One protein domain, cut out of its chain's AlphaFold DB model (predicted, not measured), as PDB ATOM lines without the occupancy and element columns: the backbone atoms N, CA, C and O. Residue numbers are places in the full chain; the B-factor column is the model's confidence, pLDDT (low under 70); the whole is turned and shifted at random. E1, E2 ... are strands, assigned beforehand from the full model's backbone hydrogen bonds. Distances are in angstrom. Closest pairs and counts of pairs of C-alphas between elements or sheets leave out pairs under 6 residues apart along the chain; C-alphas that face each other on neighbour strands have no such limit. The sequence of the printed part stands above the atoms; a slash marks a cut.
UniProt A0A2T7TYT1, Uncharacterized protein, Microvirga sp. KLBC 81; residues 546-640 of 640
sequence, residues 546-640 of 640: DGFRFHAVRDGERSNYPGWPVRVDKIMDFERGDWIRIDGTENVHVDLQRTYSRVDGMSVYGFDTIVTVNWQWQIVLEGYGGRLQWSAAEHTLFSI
ATOM      1  N   ASP A 546     -56.015 -11.362 -44.110       97.56
ATOM      2  CA  ASP A 546     -56.010 -10.356 -45.165       97.56
ATOM      3  C   ASP A 546     -55.080 -10.710 -46.327       97.56
ATOM      4  O   ASP A 546     -54.093 -11.453 -46.215       97.56
ATOM      5  N   GLY A 547     -55.418 -10.180 -47.492       97.31
ATOM      6  CA  GLY A 547     -54.789 -10.467 -48.762       97.31
ATOM      7  C   GLY A 547     -54.201  -9.240 -49.426       97.31
ATOM      8  O   GLY A 547     -54.930  -8.407 -49.937       97.31
ATOM      9  N   PHE A 548     -52.882  -9.189 -49.560       97.94
ATOM     10  CA  PHE A 548     -52.207  -8.083 -50.243       97.94
ATOM     11  C   PHE A 548     -51.793  -8.513 -51.653       97.94
ATOM     12  O   PHE A 548     -51.020  -9.470 -51.818       97.94
ATOM     13  N   ARG A 549     -52.313  -7.843 -52.685       96.88
ATOM     14  CA  ARG A 549     -52.046  -8.164 -54.095       96.88
ATOM     15  C   ARG A 549     -51.120  -7.142 -54.733       96.88
ATOM     16  O   ARG A 549     -51.266  -5.950 -54.526       96.88
ATOM     17  N   PHE A 550     -50.189  -7.656 -55.537       96.25
ATOM     18  CA  PHE A 550     -49.254  -6.853 -56.313       96.25
ATOM     19  C   PHE A 550     -49.051  -7.427 -57.724       96.25
ATOM     20  O   PHE A 550     -48.957  -8.647 -57.920       96.25
ATOM     21  N   HIS A 551     -48.862  -6.560 -58.712       93.25
ATOM     22  CA  HIS A 551     -48.511  -6.856 -60.092       93.25
ATOM     23  C   HIS A 551     -47.086  -6.401 -60.429       93.25
ATOM     24  O   HIS A 551     -46.772  -5.220 -60.545       93.25
ATOM     25  N   ALA A 552     -46.202  -7.355 -60.749       87.19
ATOM     26  CA  ALA A 552     -44.761  -7.104 -60.818       87.19
ATOM     27  C   ALA A 552     -44.261  -6.073 -61.841       87.19
ATOM     28  O   ALA A 552     -43.096  -5.659 -61.777       87.19
ATOM     29  N   VAL A 553     -45.114  -5.718 -62.801       83.44
ATOM     30  CA  VAL A 553     -44.820  -4.784 -63.890       83.44
ATOM     31  C   VAL A 553     -45.582  -3.467 -63.750       83.44
ATOM     32  O   VAL A 553     -45.039  -2.461 -64.192       83.44
ATOM     33  N   ARG A 554     -46.806  -3.474 -63.198       85.94
ATOM     34  CA  ARG A 554     -47.650  -2.271 -63.099       85.94
ATOM     35  C   ARG A 554     -47.223  -1.439 -61.889       85.94
ATOM     36  O   ARG A 554     -46.800  -0.310 -62.076       85.94
ATOM     37  N   ASP A 555     -47.172  -2.068 -60.724       83.19
ATOM     38  CA  ASP A 555     -46.893  -1.441 -59.421       83.19
ATOM     39  C   ASP A 555     -45.404  -1.101 -59.246       83.19
ATOM     40  O   ASP A 555     -44.978  -0.256 -58.464       83.19
ATOM     41  N   GLY A 556     -44.547  -1.809 -59.984       73.12
ATOM     42  CA  GLY A 556     -43.109  -1.736 -59.799       73.12
ATOM     43  C   GLY A 556     -42.479  -0.438 -60.303       73.12
ATOM     44  O   GLY A 556     -42.245  -0.284 -61.503       73.12
ATOM     45  N   GLU A 557     -42.006   0.417 -59.395       74.19
ATOM     46  CA  GLU A 557     -41.114   1.518 -59.768       74.19
ATOM     47  C   GLU A 557     -39.718   1.016 -60.172       74.19
ATOM     48  O   GLU A 557     -39.035   0.262 -59.465       74.19
ATOM     49  N   ARG A 558     -39.213   1.487 -61.317       69.50
ATOM     50  CA  ARG A 558     -37.856   1.148 -61.752       69.50
ATOM     51  C   ARG A 558     -36.832   2.096 -61.142       69.50
ATOM     52  O   ARG A 558     -36.789   3.281 -61.460       69.50
ATOM     53  N   SER A 559     -35.906   1.543 -60.362       67.50
ATOM     54  CA  SER A 559     -34.766   2.312 -59.859       67.50
ATOM     55  C   SER A 559     -33.923   2.932 -60.975       67.50
ATOM     56  O   SER A 559     -33.455   2.248 -61.891       67.50
ATOM     57  N   ASN A 560     -33.613   4.221 -60.823       68.12
ATOM     58  CA  ASN A 560     -32.632   4.927 -61.651       68.12
ATOM     59  C   ASN A 560     -31.179   4.465 -61.395       68.12
ATOM     60  O   ASN A 560     -30.274   4.825 -62.151       68.12
ATOM     61  N   TYR A 561     -30.940   3.650 -60.357       68.81
ATOM     62  CA  TYR A 561     -29.633   3.088 -60.018       68.81
ATOM     63  C   TYR A 561     -29.670   1.551 -60.077       68.81
ATOM     64  O   TYR A 561     -30.230   0.908 -59.187       68.81
ATOM     65  N   PRO A 562     -29.031   0.925 -61.087       62.81
ATOM     66  CA  PRO A 562     -29.007  -0.529 -61.219       62.81
ATOM     67  C   PRO A 562     -28.498  -1.210 -59.940       62.81
ATOM     68  O   PRO A 562     -27.379  -0.945 -59.495       62.81
ATOM     69  N   GLY A 563     -29.315  -2.095 -59.364       68.25
ATOM     70  CA  GLY A 563     -28.991  -2.845 -58.144       68.25
ATOM     71  C   GLY A 563     -29.401  -2.181 -56.825       68.25
ATOM     72  O   GLY A 563     -29.059  -2.714 -55.774       68.25
ATOM     73  N   TRP A 564     -30.125  -1.057 -56.862       75.19
ATOM     74  CA  TRP A 564     -30.708  -0.413 -55.680       75.19
ATOM     75  C   TRP A 564     -32.226  -0.390 -55.792       75.19
ATOM     76  O   TRP A 564     -32.749   0.537 -56.406       75.19
ATOM     77  N   PRO A 565     -32.932  -1.393 -55.252       78.94
ATOM     78  CA  PRO A 565     -34.383  -1.418 -55.310       78.94
ATOM     79  C   PRO A 565     -35.016  -0.184 -54.652       78.94
ATOM     80  O   PRO A 565     -34.485   0.314 -53.655       78.94
ATOM     81  N   VAL A 566     -36.127   0.305 -55.204       83.12
ATOM     82  CA  VAL A 566     -36.926   1.395 -54.611       83.12
ATOM     83  C   VAL A 566     -38.023   0.796 -53.738       83.12
ATOM     84  O   VAL A 566     -38.591  -0.225 -54.105       83.12
ATOM     85  N   ARG A 567     -38.293   1.390 -52.574       81.31
ATOM     86  CA  ARG A 567     -39.460   1.016 -51.768       81.31
ATOM     87  C   ARG A 567     -40.681   1.679 -52.385       81.31
ATOM     88  O   ARG A 567     -40.653   2.901 -52.538       81.31
ATOM     89  N   VAL A 568     -41.650   0.861 -52.753       84.31
ATOM     90  CA  VAL A 568     -42.929   1.315 -53.292       84.31
ATOM     91  C   VAL A 568     -43.916   1.302 -52.139       84.31
ATOM     92  O   VAL A 568     -44.096   2.355 -51.539       84.31
ATOM     93  N   ASP A 569     -44.263   0.125 -51.621       94.44
ATOM     94  CA  ASP A 569     -45.383   0.035 -50.680       94.44
ATOM     95  C   ASP A 569     -44.963  -0.421 -49.287       94.44
ATOM     96  O   ASP A 569     -43.910  -1.057 -49.078       94.44
ATOM     97  N   LYS A 570     -45.822  -0.112 -48.317       96.81
ATOM     98  CA  LYS A 570     -45.732  -0.595 -46.947       96.81
ATOM     99  C   LYS A 570     -46.993  -1.349 -46.557       96.81
ATOM    100  O   LYS A 570     -48.095  -0.862 -46.753       96.81
ATOM    101  N   ILE A 571     -46.801  -2.492 -45.911       97.62
ATOM    102  CA  ILE A 571     -47.841  -3.179 -45.151       97.62
ATOM    103  C   ILE A 571     -47.536  -2.942 -43.676       97.62
ATOM    104  O   ILE A 571     -46.443  -3.272 -43.201       97.62
ATOM    105  N   MET A 572     -48.477  -2.328 -42.975       96.81
ATOM    106  CA  MET A 572     -48.230  -1.690 -41.686       96.81
ATOM    107  C   MET A 572     -48.499  -2.609 -40.492       96.81
ATOM    108  O   MET A 572     -47.947  -2.394 -39.411       96.81
ATOM    109  N   ASP A 573     -49.301  -3.651 -40.690       94.81
ATOM    110  CA  ASP A 573     -49.809  -4.524 -39.633       94.81
ATOM    111  C   ASP A 573     -49.809  -6.016 -39.998       94.81
ATOM    112  O   ASP A 573     -50.419  -6.796 -39.287       94.81
ATOM    113  N   PHE A 574     -49.053  -6.434 -41.023       95.12
ATOM    114  CA  PHE A 574     -49.005  -7.831 -41.484       95.12
ATOM    115  C   PHE A 574     -48.873  -8.853 -40.334       95.12
ATOM    116  O   PHE A 574     -47.868  -8.880 -39.605       95.12
ATOM    117  N   GLU A 575     -49.836  -9.764 -40.224       91.06
ATOM    118  CA  GLU A 575     -49.943 -10.761 -39.170       91.06
ATOM    119  C   GLU A 575     -49.810 -12.206 -39.695       91.06
ATOM    120  O   GLU A 575     -49.323 -12.513 -40.786       91.06
ATOM    121  N   ARG A 576     -50.097 -13.177 -38.820       86.19
ATOM    122  CA  ARG A 576     -50.058 -14.598 -39.157       86.19
ATOM    123  C   ARG A 576     -51.455 -15.063 -39.551       86.19
ATOM    124  O   ARG A 576     -52.258 -15.371 -38.679       86.19
ATOM    125  N   GLY A 577     -51.642 -15.316 -40.833       86.62
ATOM    126  CA  GLY A 577     -52.924 -15.734 -41.408       86.62
ATOM    127  C   GLY A 577     -53.079 -15.102 -42.783       86.62
ATOM    128  O   GLY A 577     -53.469 -15.779 -43.728       86.62
ATOM    129  N   ASP A 578     -52.574 -13.879 -42.870       94.94
ATOM    130  CA  ASP A 578     -52.475 -13.046 -44.049       94.94
ATOM    131  C   ASP A 578     -51.588 -13.671 -45.124       94.94
ATOM    132  O   ASP A 578     -50.677 -14.483 -44.869       94.94
ATOM    133  N   TRP A 579     -51.828 -13.239 -46.354       93.94
ATOM    134  CA  TRP A 579     -51.107 -13.689 -47.528       93.94
ATOM    135  C   TRP A 579     -50.737 -12.515 -48.431       93.94
ATOM    136  O   TRP A 579     -51.472 -11.551 -48.591       93.94
ATOM    137  N   ILE A 580     -49.570 -12.621 -49.069       96.50
ATOM    138  CA  ILE A 580     -49.153 -11.682 -50.117       96.50
ATOM    139  C   ILE A 580     -49.098 -12.448 -51.430       96.50
ATOM    140  O   ILE A 580     -48.452 -13.501 -51.509       96.50
ATOM    141  N   ARG A 581     -49.732 -11.916 -52.473       95.94
ATOM    142  CA  ARG A 581     -49.681 -12.446 -53.835       95.94
ATOM    143  C   ARG A 581     -48.977 -11.458 -54.753       95.94
ATOM    144  O   ARG A 581     -49.318 -10.286 -54.771       95.94
ATOM    145  N   ILE A 582     -48.010 -11.944 -55.531       96.00
ATOM    146  CA  ILE A 582     -47.239 -11.117 -56.467       96.00
ATOM    147  C   ILE A 582     -47.287 -11.760 -57.850       96.00
ATOM    148  O   ILE A 582     -46.549 -12.704 -58.141       96.00
ATOM    149  N   ASP A 583     -48.157 -11.253 -58.717       93.12
ATOM    150  CA  ASP A 583     -48.348 -11.784 -60.059       93.12
ATOM    151  C   ASP A 583     -47.308 -11.240 -61.056       93.12
ATOM    152  O   ASP A 583     -46.769 -10.143 -60.924       93.12
ATOM    153  N   GLY A 584     -47.002 -12.026 -62.094       91.06
ATOM    154  CA  GLY A 584     -46.087 -11.616 -63.169       91.06
ATOM    155  C   GLY A 584     -44.589 -11.744 -62.851       91.06
ATOM    156  O   GLY A 584     -43.763 -11.184 -63.574       91.06
ATOM    157  N   THR A 585     -44.209 -12.486 -61.804       91.00
ATOM    158  CA  THR A 585     -42.801 -12.726 -61.446       91.00
ATOM    159  C   THR A 585     -42.565 -14.110 -60.842       91.00
ATOM    160  O   THR A 585     -43.404 -14.650 -60.136       91.00
ATOM    161  N   GLU A 586     -41.368 -14.660 -61.063       87.38
ATOM    162  CA  GLU A 586     -40.849 -15.816 -60.313       87.38
ATOM    163  C   GLU A 586     -39.740 -15.405 -59.320       87.38
ATOM    164  O   GLU A 586     -39.316 -16.203 -58.479       87.38
ATOM    165  N   ASN A 587     -39.253 -14.158 -59.406       89.94
ATOM    166  CA  ASN A 587     -38.059 -13.680 -58.708       89.94
ATOM    167  C   ASN A 587     -38.421 -12.787 -57.517       89.94
ATOM    168  O   ASN A 587     -38.451 -11.558 -57.634       89.94
ATOM    169  N   VAL A 588     -38.606 -13.410 -56.356       93.44
ATOM    170  CA  VAL A 588     -38.882 -12.732 -55.084       93.44
ATOM    171  C   VAL A 588     -37.817 -13.118 -54.057       93.44
ATOM    172  O   VAL A 588     -37.489 -14.294 -53.903       93.44
ATOM    173  N   HIS A 589     -37.246 -12.121 -53.376       92.50
ATOM    174  CA  HIS A 589     -36.263 -12.300 -52.303       92.50
ATOM    175  C   HIS A 589     -36.772 -11.646 -51.021       92.50
ATOM    176  O   HIS A 589     -37.289 -10.537 -51.069       92.50
ATOM    177  N   VAL A 590     -36.607 -12.319 -49.884       92.88
ATOM    178  CA  VAL A 590     -37.077 -11.831 -48.581       92.88
ATOM    179  C   VAL A 590     -35.887 -11.667 -47.643       92.88
ATOM    180  O   VAL A 590     -35.152 -12.627 -47.400       92.88
ATOM    181  N   ASP A 591     -35.722 -10.466 -47.098       91.00
ATOM    182  CA  ASP A 591     -34.647 -10.099 -46.177       91.00
ATOM    183  C   ASP A 591     -35.208  -9.481 -44.891       91.00
ATOM    184  O   ASP A 591     -36.173  -8.726 -44.919       91.00
ATOM    185  N   LEU A 592     -34.560  -9.743 -43.752       88.94
ATOM    186  CA  LEU A 592     -34.882  -9.090 -42.479       88.94
ATOM    187  C   LEU A 592     -33.949  -7.904 -42.243       88.94
ATOM    188  O   LEU A 592     -32.723  -8.064 -42.196       88.94
ATOM    189  N   GLN A 593     -34.520  -6.723 -42.019       87.38
ATOM    190  CA  GLN A 593     -33.777  -5.516 -41.674       87.38
ATOM    191  C   GLN A 593     -34.035  -5.133 -40.224       87.38
ATOM    192  O   GLN A 593     -35.165  -5.017 -39.779       87.38
ATOM    193  N   ARG A 594     -32.964  -4.939 -39.452       85.25
ATOM    194  CA  ARG A 594     -33.084  -4.529 -38.052       85.25
ATOM    195  C   ARG A 594     -33.451  -3.051 -37.978       85.25
ATOM    196  O   ARG A 594     -32.675  -2.217 -38.446       85.25
ATOM    197  N   THR A 595     -34.544  -2.735 -37.299       83.88
ATOM    198  CA  THR A 595     -34.964  -1.358 -37.042       83.88
ATOM    199  C   THR A 595     -34.528  -0.870 -35.667       83.88
ATOM    200  O   THR A 595     -34.195  -1.642 -34.758       83.88
ATOM    201  N   TYR A 596     -34.464   0.453 -35.533       83.12
ATOM    202  CA  TYR A 596     -34.084   1.148 -34.310       83.12
ATOM    203  C   TYR A 596     -35.025   2.328 -34.093       83.12
ATOM    204  O   TYR A 596     -35.042   3.254 -34.900       83.12
ATOM    205  N   SER A 597     -35.742   2.328 -32.973       78.88
ATOM    206  CA  SER A 597     -36.601   3.438 -32.560       78.88
ATOM    207  C   SER A 597     -36.308   3.853 -31.114       78.88
ATOM    208  O   SER A 597     -35.647   3.145 -30.342       78.88
ATOM    209  N   ARG A 598     -36.741   5.065 -30.744       79.12
ATOM    210  CA  ARG A 598     -36.651   5.578 -29.370       79.12
ATOM    211  C   ARG A 598     -38.041   5.883 -28.842       79.12
ATOM    212  O   ARG A 598     -38.652   6.844 -29.290       79.12
ATOM    213  N   VAL A 599     -38.475   5.126 -27.841       77.00
ATOM    214  CA  VAL A 599     -39.736   5.348 -27.118       77.00
ATOM    215  C   VAL A 599     -39.380   5.703 -25.676       77.00
ATOM    216  O   VAL A 599     -38.593   4.997 -25.046       77.00
ATOM    217  N   ASP A 600     -39.848   6.855 -25.186       80.81
ATOM    218  CA  ASP A 600     -39.548   7.390 -23.844       80.81
ATOM    219  C   ASP A 600     -38.054   7.401 -23.464       80.81
ATOM    220  O   ASP A 600     -37.647   7.178 -22.322       80.81
ATOM    221  N   GLY A 601     -37.187   7.653 -24.448       78.25
ATOM    222  CA  GLY A 601     -35.736   7.699 -24.257       78.25
ATOM    223  C   GLY A 601     -35.049   6.330 -24.149       78.25
ATOM    224  O   GLY A 601     -33.818   6.288 -24.065       78.25
ATOM    225  N   MET A 602     -35.793   5.220 -24.214       76.50
ATOM    226  CA  MET A 602     -35.245   3.866 -24.322       76.50
ATOM    227  C   MET A 602     -35.056   3.469 -25.786       76.50
ATOM    228  O   MET A 602     -35.851   3.818 -26.653       76.50
ATOM    229  N   SER A 603     -33.968   2.749 -26.071       84.38
ATOM    230  CA  SER A 603     -33.730   2.179 -27.402       84.38
ATOM    231  C   SER A 603     -34.540   0.900 -27.565       84.38
ATOM    232  O   SER A 603     -34.275  -0.074 -26.857       84.38
ATOM    233  N   VAL A 604     -35.474   0.903 -28.508       80.19
ATOM    234  CA  VAL A 604     -36.251  -0.265 -28.916       80.19
ATOM    235  C   VAL A 604     -35.686  -0.748 -30.250       80.19
ATOM    236  O   VAL A 604     -35.370   0.048 -31.135       80.19
ATOM    237  N   TYR A 605     -35.469  -2.055 -30.363       80.94
ATOM    238  CA  TYR A 605     -35.010  -2.685 -31.597       80.94
ATOM    239  C   TYR A 605     -36.128  -3.579 -32.110       80.94
ATOM    240  O   TYR A 605     -36.599  -4.430 -31.357       80.94
ATOM    241  N   GLY A 606     -36.499  -3.395 -33.370       83.44
ATOM    242  CA  GLY A 606     -37.450  -4.237 -34.083       83.44
ATOM    243  C   GLY A 606     -36.814  -4.846 -35.325       83.44
ATOM    244  O   GLY A 606     -35.588  -4.801 -35.510       83.44
ATOM    245  N   PHE A 607     -37.663  -5.411 -36.171       87.12
ATOM    246  CA  PHE A 607     -37.302  -5.856 -37.506       87.12
ATOM    247  C   PHE A 607     -38.411  -5.461 -38.469       87.12
ATOM    248  O   PHE A 607     -39.572  -5.598 -38.110       87.12
ATOM    249  N   ASP A 608     -38.020  -5.040 -39.665       90.94
ATOM    250  CA  ASP A 608     -38.906  -4.995 -40.822       90.94
ATOM    251  C   ASP A 608     -38.550  -6.169 -41.729       90.94
ATOM    252  O   ASP A 608     -37.371  -6.551 -41.847       90.94
ATOM    253  N   THR A 609     -39.551  -6.708 -42.414       93.25
ATOM    254  CA  THR A 609     -39.338  -7.689 -43.479       93.25
ATOM    255  C   THR A 609     -39.411  -6.987 -44.822       93.25
ATOM    256  O   THR A 609     -40.377  -6.301 -45.129       93.25
ATOM    257  N   ILE A 610     -38.360  -7.133 -45.625       93.38
ATOM    258  CA  ILE A 610     -38.244  -6.498 -46.934       93.38
ATOM    259  C   ILE A 610     -38.419  -7.558 -48.009       93.38
ATOM    260  O   ILE A 610     -37.599  -8.473 -48.125       93.38
ATOM    261  N   VAL A 611     -39.460  -7.407 -48.819       94.56
ATOM    262  CA  VAL A 611     -39.730  -8.258 -49.975       94.56
ATOM    263  C   VAL A 611     -39.223  -7.535 -51.215       94.56
ATOM    264  O   VAL A 611     -39.770  -6.521 -51.621       94.56
ATOM    265  N   THR A 612     -38.143  -8.029 -51.812       93.12
ATOM    266  CA  THR A 612     -37.555  -7.476 -53.036       93.12
ATOM    267  C   THR A 612     -38.042  -8.251 -54.255       93.12
ATOM    268  O   THR A 612     -37.766  -9.448 -54.387       93.12
ATOM    269  N   VAL A 613     -38.682  -7.555 -55.192       92.12
ATOM    270  CA  VAL A 613     -39.236  -8.132 -56.420       92.12
ATOM    271  C   VAL A 613     -38.342  -7.786 -57.610       92.12
ATOM    272  O   VAL A 613     -37.951  -6.633 -57.812       92.12
ATOM    273  N   ASN A 614     -37.951  -8.801 -58.389       89.50
ATOM    274  CA  ASN A 614     -37.105  -8.674 -59.586       89.50
ATOM    275  C   ASN A 614     -35.772  -7.916 -59.385       89.50
ATOM    276  O   ASN A 614     -35.136  -7.521 -60.362       89.50
ATOM    277  N   TRP A 615     -35.321  -7.719 -58.139       86.81
ATOM    278  CA  TRP A 615     -34.209  -6.820 -57.787       86.81
ATOM    279  C   TRP A 615     -34.411  -5.361 -58.232       86.81
ATOM    280  O   TRP A 615     -33.429  -4.652 -58.466       86.81
ATOM    281  N   GLN A 616     -35.658  -4.915 -58.412       85.12
ATOM    282  CA  GLN A 616     -35.981  -3.572 -58.915       85.12
ATOM    283  C   GLN A 616     -36.728  -2.716 -57.895       85.12
ATOM    284  O   GLN A 616     -36.414  -1.532 -57.786       85.12
ATOM    285  N   TRP A 617     -37.639  -3.310 -57.131       89.75
ATOM    286  CA  TRP A 617     -38.469  -2.602 -56.160       89.75
ATOM    287  C   TRP A 617     -38.770  -3.479 -54.936       89.75
ATOM    288  O   TRP A 617     -38.412  -4.665 -54.915       89.75
ATOM    289  N   GLN A 618     -39.305  -2.866 -53.883       92.94
ATOM    290  CA  GLN A 618     -39.445  -3.444 -52.550       92.94
ATOM    291  C   GLN A 618     -40.784  -3.113 -51.897       92.94
ATOM    292  O   GLN A 618     -41.150  -1.944 -51.856       92.94
ATOM    293  N   ILE A 619     -41.392  -4.129 -51.283       95.12
ATOM    294  CA  ILE A 619     -42.494  -4.007 -50.320       95.12
ATOM    295  C   ILE A 619     -41.894  -4.101 -48.915       95.12
ATOM    296  O   ILE A 619     -40.994  -4.921 -48.661       95.12
ATOM    297  N   VAL A 620     -42.355  -3.252 -48.002       95.12
ATOM    298  CA  VAL A 620     -41.909  -3.225 -46.607       95.12
ATOM    299  C   VAL A 620     -43.026  -3.698 -45.700       95.12
ATOM    300  O   VAL A 620     -44.060  -3.061 -45.628       95.12
ATOM    301  N   LEU A 621     -42.798  -4.776 -44.961       95.62
ATOM    302  CA  LEU A 621     -43.691  -5.179 -43.880       95.62
ATOM    303  C   LEU A 621     -43.139  -4.550 -42.600       95.62
ATOM    304  O   LEU A 621     -42.125  -5.023 -42.060       95.62
ATOM    305  N   GLU A 622     -43.741  -3.441 -42.179       92.06
ATOM    306  CA  GLU A 622     -43.257  -2.629 -41.064       92.06
ATOM    307  C   GLU A 622     -43.449  -3.374 -39.738       92.06
ATOM    308  O   GLU A 622     -44.502  -3.929 -39.447       92.06
ATOM    309  N   GLY A 623     -42.387  -3.481 -38.936       88.56
ATOM    310  CA  GLY A 623     -42.447  -4.184 -37.649       88.56
ATOM    311  C   GLY A 623     -42.577  -5.716 -37.726       88.56
ATOM    312  O   GLY A 623     -42.430  -6.383 -36.691       88.56
ATOM    313  N   TYR A 624     -42.772  -6.303 -38.913       90.06
ATOM    314  CA  TYR A 624     -42.845  -7.752 -39.078       90.06
ATOM    315  C   TYR A 624     -41.456  -8.401 -39.026       90.06
ATOM    316  O   TYR A 624     -40.621  -8.258 -39.923       90.06
ATOM    317  N   GLY A 625     -41.212  -9.187 -37.975       82.38
ATOM    318  CA  GLY A 625     -39.966  -9.941 -37.771       82.38
ATOM    319  C   GLY A 625     -40.055 -11.443 -38.066       82.38
ATOM    320  O   GLY A 625     -39.125 -12.184 -37.721       82.38
ATOM    321  N   GLY A 626     -41.180 -11.912 -38.615       81.38
ATOM    322  CA  GLY A 626     -41.421 -13.320 -38.929       81.38
ATOM    323  C   GLY A 626     -40.630 -13.814 -40.143       81.38
ATOM    324  O   GLY A 626     -39.966 -13.055 -40.844       81.38
ATOM    325  N   ARG A 627     -40.661 -15.128 -40.393       84.00
ATOM    326  CA  ARG A 627     -40.083 -15.708 -41.612       84.00
ATOM    327  C   ARG A 627     -41.189 -15.945 -42.628       84.00
ATOM    328  O   ARG A 627     -42.171 -16.606 -42.303       84.00
ATOM    329  N   LEU A 628     -40.970 -15.483 -43.854       89.62
ATOM    330  CA  LEU A 628     -41.827 -15.774 -45.002       89.62
ATOM    331  C   LEU A 628     -41.132 -16.734 -45.964       89.62
ATOM    332  O   LEU A 628     -39.902 -16.726 -46.096       89.62
ATOM    333  N   GLN A 629     -41.926 -17.544 -46.657       88.31
ATOM    334  CA  GLN A 629     -41.474 -18.402 -47.742       88.31
ATOM    335  C   GLN A 629     -42.231 -18.075 -49.032       88.31
ATOM    336  O   GLN A 629     -43.454 -18.022 -49.044       88.31
ATOM    337  N   TRP A 630     -41.485 -17.899 -50.126       92.69
ATOM    338  CA  TRP A 630     -42.023 -17.696 -51.473       92.69
ATOM    339  C   TRP A 630     -42.353 -19.027 -52.156       92.69
ATOM    340  O   TRP A 630     -41.517 -19.939 -52.183       92.69
ATOM    341  N   SER A 631     -43.539 -19.115 -52.761       91.94
ATOM    342  CA  SER A 631     -43.917 -20.162 -53.711       91.94
ATOM    343  C   SER A 631     -44.032 -19.585 -55.117       91.94
ATOM    344  O   SER A 631     -45.049 -19.005 -55.483       91.94
ATOM    345  N   ALA A 632     -43.022 -19.831 -55.951       87.88
ATOM    346  CA  ALA A 632     -43.061 -19.450 -57.364       87.88
ATOM    347  C   ALA A 632     -44.158 -20.178 -58.165       87.88
ATOM    348  O   ALA A 632     -44.501 -19.733 -59.247       87.88
ATOM    349  N   ALA A 633     -44.689 -21.303 -57.674       88.75
ATOM    350  CA  ALA A 633     -45.772 -22.016 -58.355       88.75
ATOM    351  C   ALA A 633     -47.144 -21.377 -58.098       88.75
ATOM    352  O   ALA A 633     -47.996 -21.400 -58.976       88.75
ATOM    353  N   GLU A 634     -47.335 -20.819 -56.901       89.06
ATOM    354  CA  GLU A 634     -48.609 -20.236 -56.461       89.06
ATOM    355  C   GLU A 634     -48.598 -18.702 -56.504       89.06
ATOM    356  O   GLU A 634     -49.619 -18.073 -56.258       89.06
ATOM    357  N   HIS A 635     -47.439 -18.103 -56.802       92.75
ATOM    358  CA  HIS A 635     -47.193 -16.660 -56.772       92.75
ATOM    359  C   HIS A 635     -47.483 -16.014 -55.405       92.75
ATOM    360  O   HIS A 635     -47.892 -14.857 -55.331       92.75
ATOM    361  N   THR A 636     -47.264 -16.752 -54.312       92.81
ATOM    362  CA  THR A 636     -47.625 -16.321 -52.953       92.81
ATOM    363  C   THR A 636     -46.473 -16.397 -51.954       92.81
ATOM    364  O   THR A 636     -45.609 -17.281 -52.020       92.81
ATOM    365  N   LEU A 637     -46.476 -15.464 -50.999       90.62
ATOM    366  CA  LEU A 637     -45.700 -15.508 -49.761       90.62
ATOM    367  C   LEU A 637     -46.608 -15.929 -48.606       90.62
ATOM    368  O   LEU A 637     -47.703 -15.401 -48.445       90.62
ATOM    369  N   PHE A 638     -46.112 -16.840 -47.773       81.12
ATOM    370  CA  PHE A 638     -46.798 -17.274 -46.558       81.12
ATOM    371  C   PHE A 638     -45.820 -17.390 -45.388       81.12
ATOM    372  O   PHE A 638     -44.620 -17.631 -45.570       81.12
ATOM    373  N   SER A 639     -46.345 -17.224 -44.176       81.12
ATOM    374  CA  SER A 639     -45.583 -17.381 -42.934       81.12
ATOM    375  C   SER A 639     -45.213 -18.850 -42.663       81.12
ATOM    376  O   SER A 639     -45.991 -19.762 -42.958       81.12
ATOM    377  N   ILE A 640     -44.013 -19.094 -42.109       74.19
ATOM    378  CA  ILE A 640     -43.485 -20.445 -41.795       74.19
ATOM    379  C   ILE A 640     -43.091 -20.664 -40.335       74.19
ATOM    380  O   ILE A 640     -42.568 -19.724 -39.691       74.19
TER     381      ILE A 640
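This is residues 546 to 640 of the 640 residues of an uncharacterized protein of Microvirga sp. KLBC 81 (UniProt A0A2T7TYT1). Two four-stranded sheets lie face to face as a sandwich, and the long hairpin E4-E5 of one sheet runs out past it as an arm whose tip, residues 598 to 603, sticks out. The printed part has 95 residues, with no named helix and eight strands, E1 to E8 in chain order; the class is all strand. Both sheets are mixed, in the orders E2 E6 E5 E4 and E1 E3 E8 E7. The whole is compact, with a radius of gyration of the C-alphas of 13.9 A, but flat, spanning 44 by 34 by 16 A.

In the strongly twisted sheet, E4 (residues 588 to 599), E5 (602 to 613) and E6 (617 to 621) form a meander, each strand the antiparallel neighbour of the one before; N 595 and O 606 are 2.9 A apart, as are N 611 and O 619. E2 (566 to 571) is parallel to E6, with N 618 and O 566 2.7 A apart. In the other sheet E1 (547 to 551) is parallel to E3 (579 to 583), with N 581 and O 548 2.8 A apart. E8 (636 to 639) is antiparallel to E3, with N 637 and O 580 at 2.8 A, and forms a hairpin with E7 (628 to 631), N 629 and O 638 at 2.9 A. The facing parts of the sheets are 10.8 A centre to centre, their strands at 24 degrees. The closest C-alphas of E4 and E7, Val 588 and Trp 630, are 6.9 A apart; E1 and E2 are only just apart, at 8.3 A.

E5 measures 34.5 A, E4 33.3 A and E2 15.2 A. E1 begins at C-alpha 547 (-54.789, -10.467, -48.762), and E8 ends at C-alpha 639 (-45.583, -17.381, -42.934).

The C-alphas farthest apart, those of Gly 601 and Ala 633, are 46.3 A apart. The printed part has no cut. The link E1 to E2 is long, and in it residues 558 to 563 are under 70 in pLDDT.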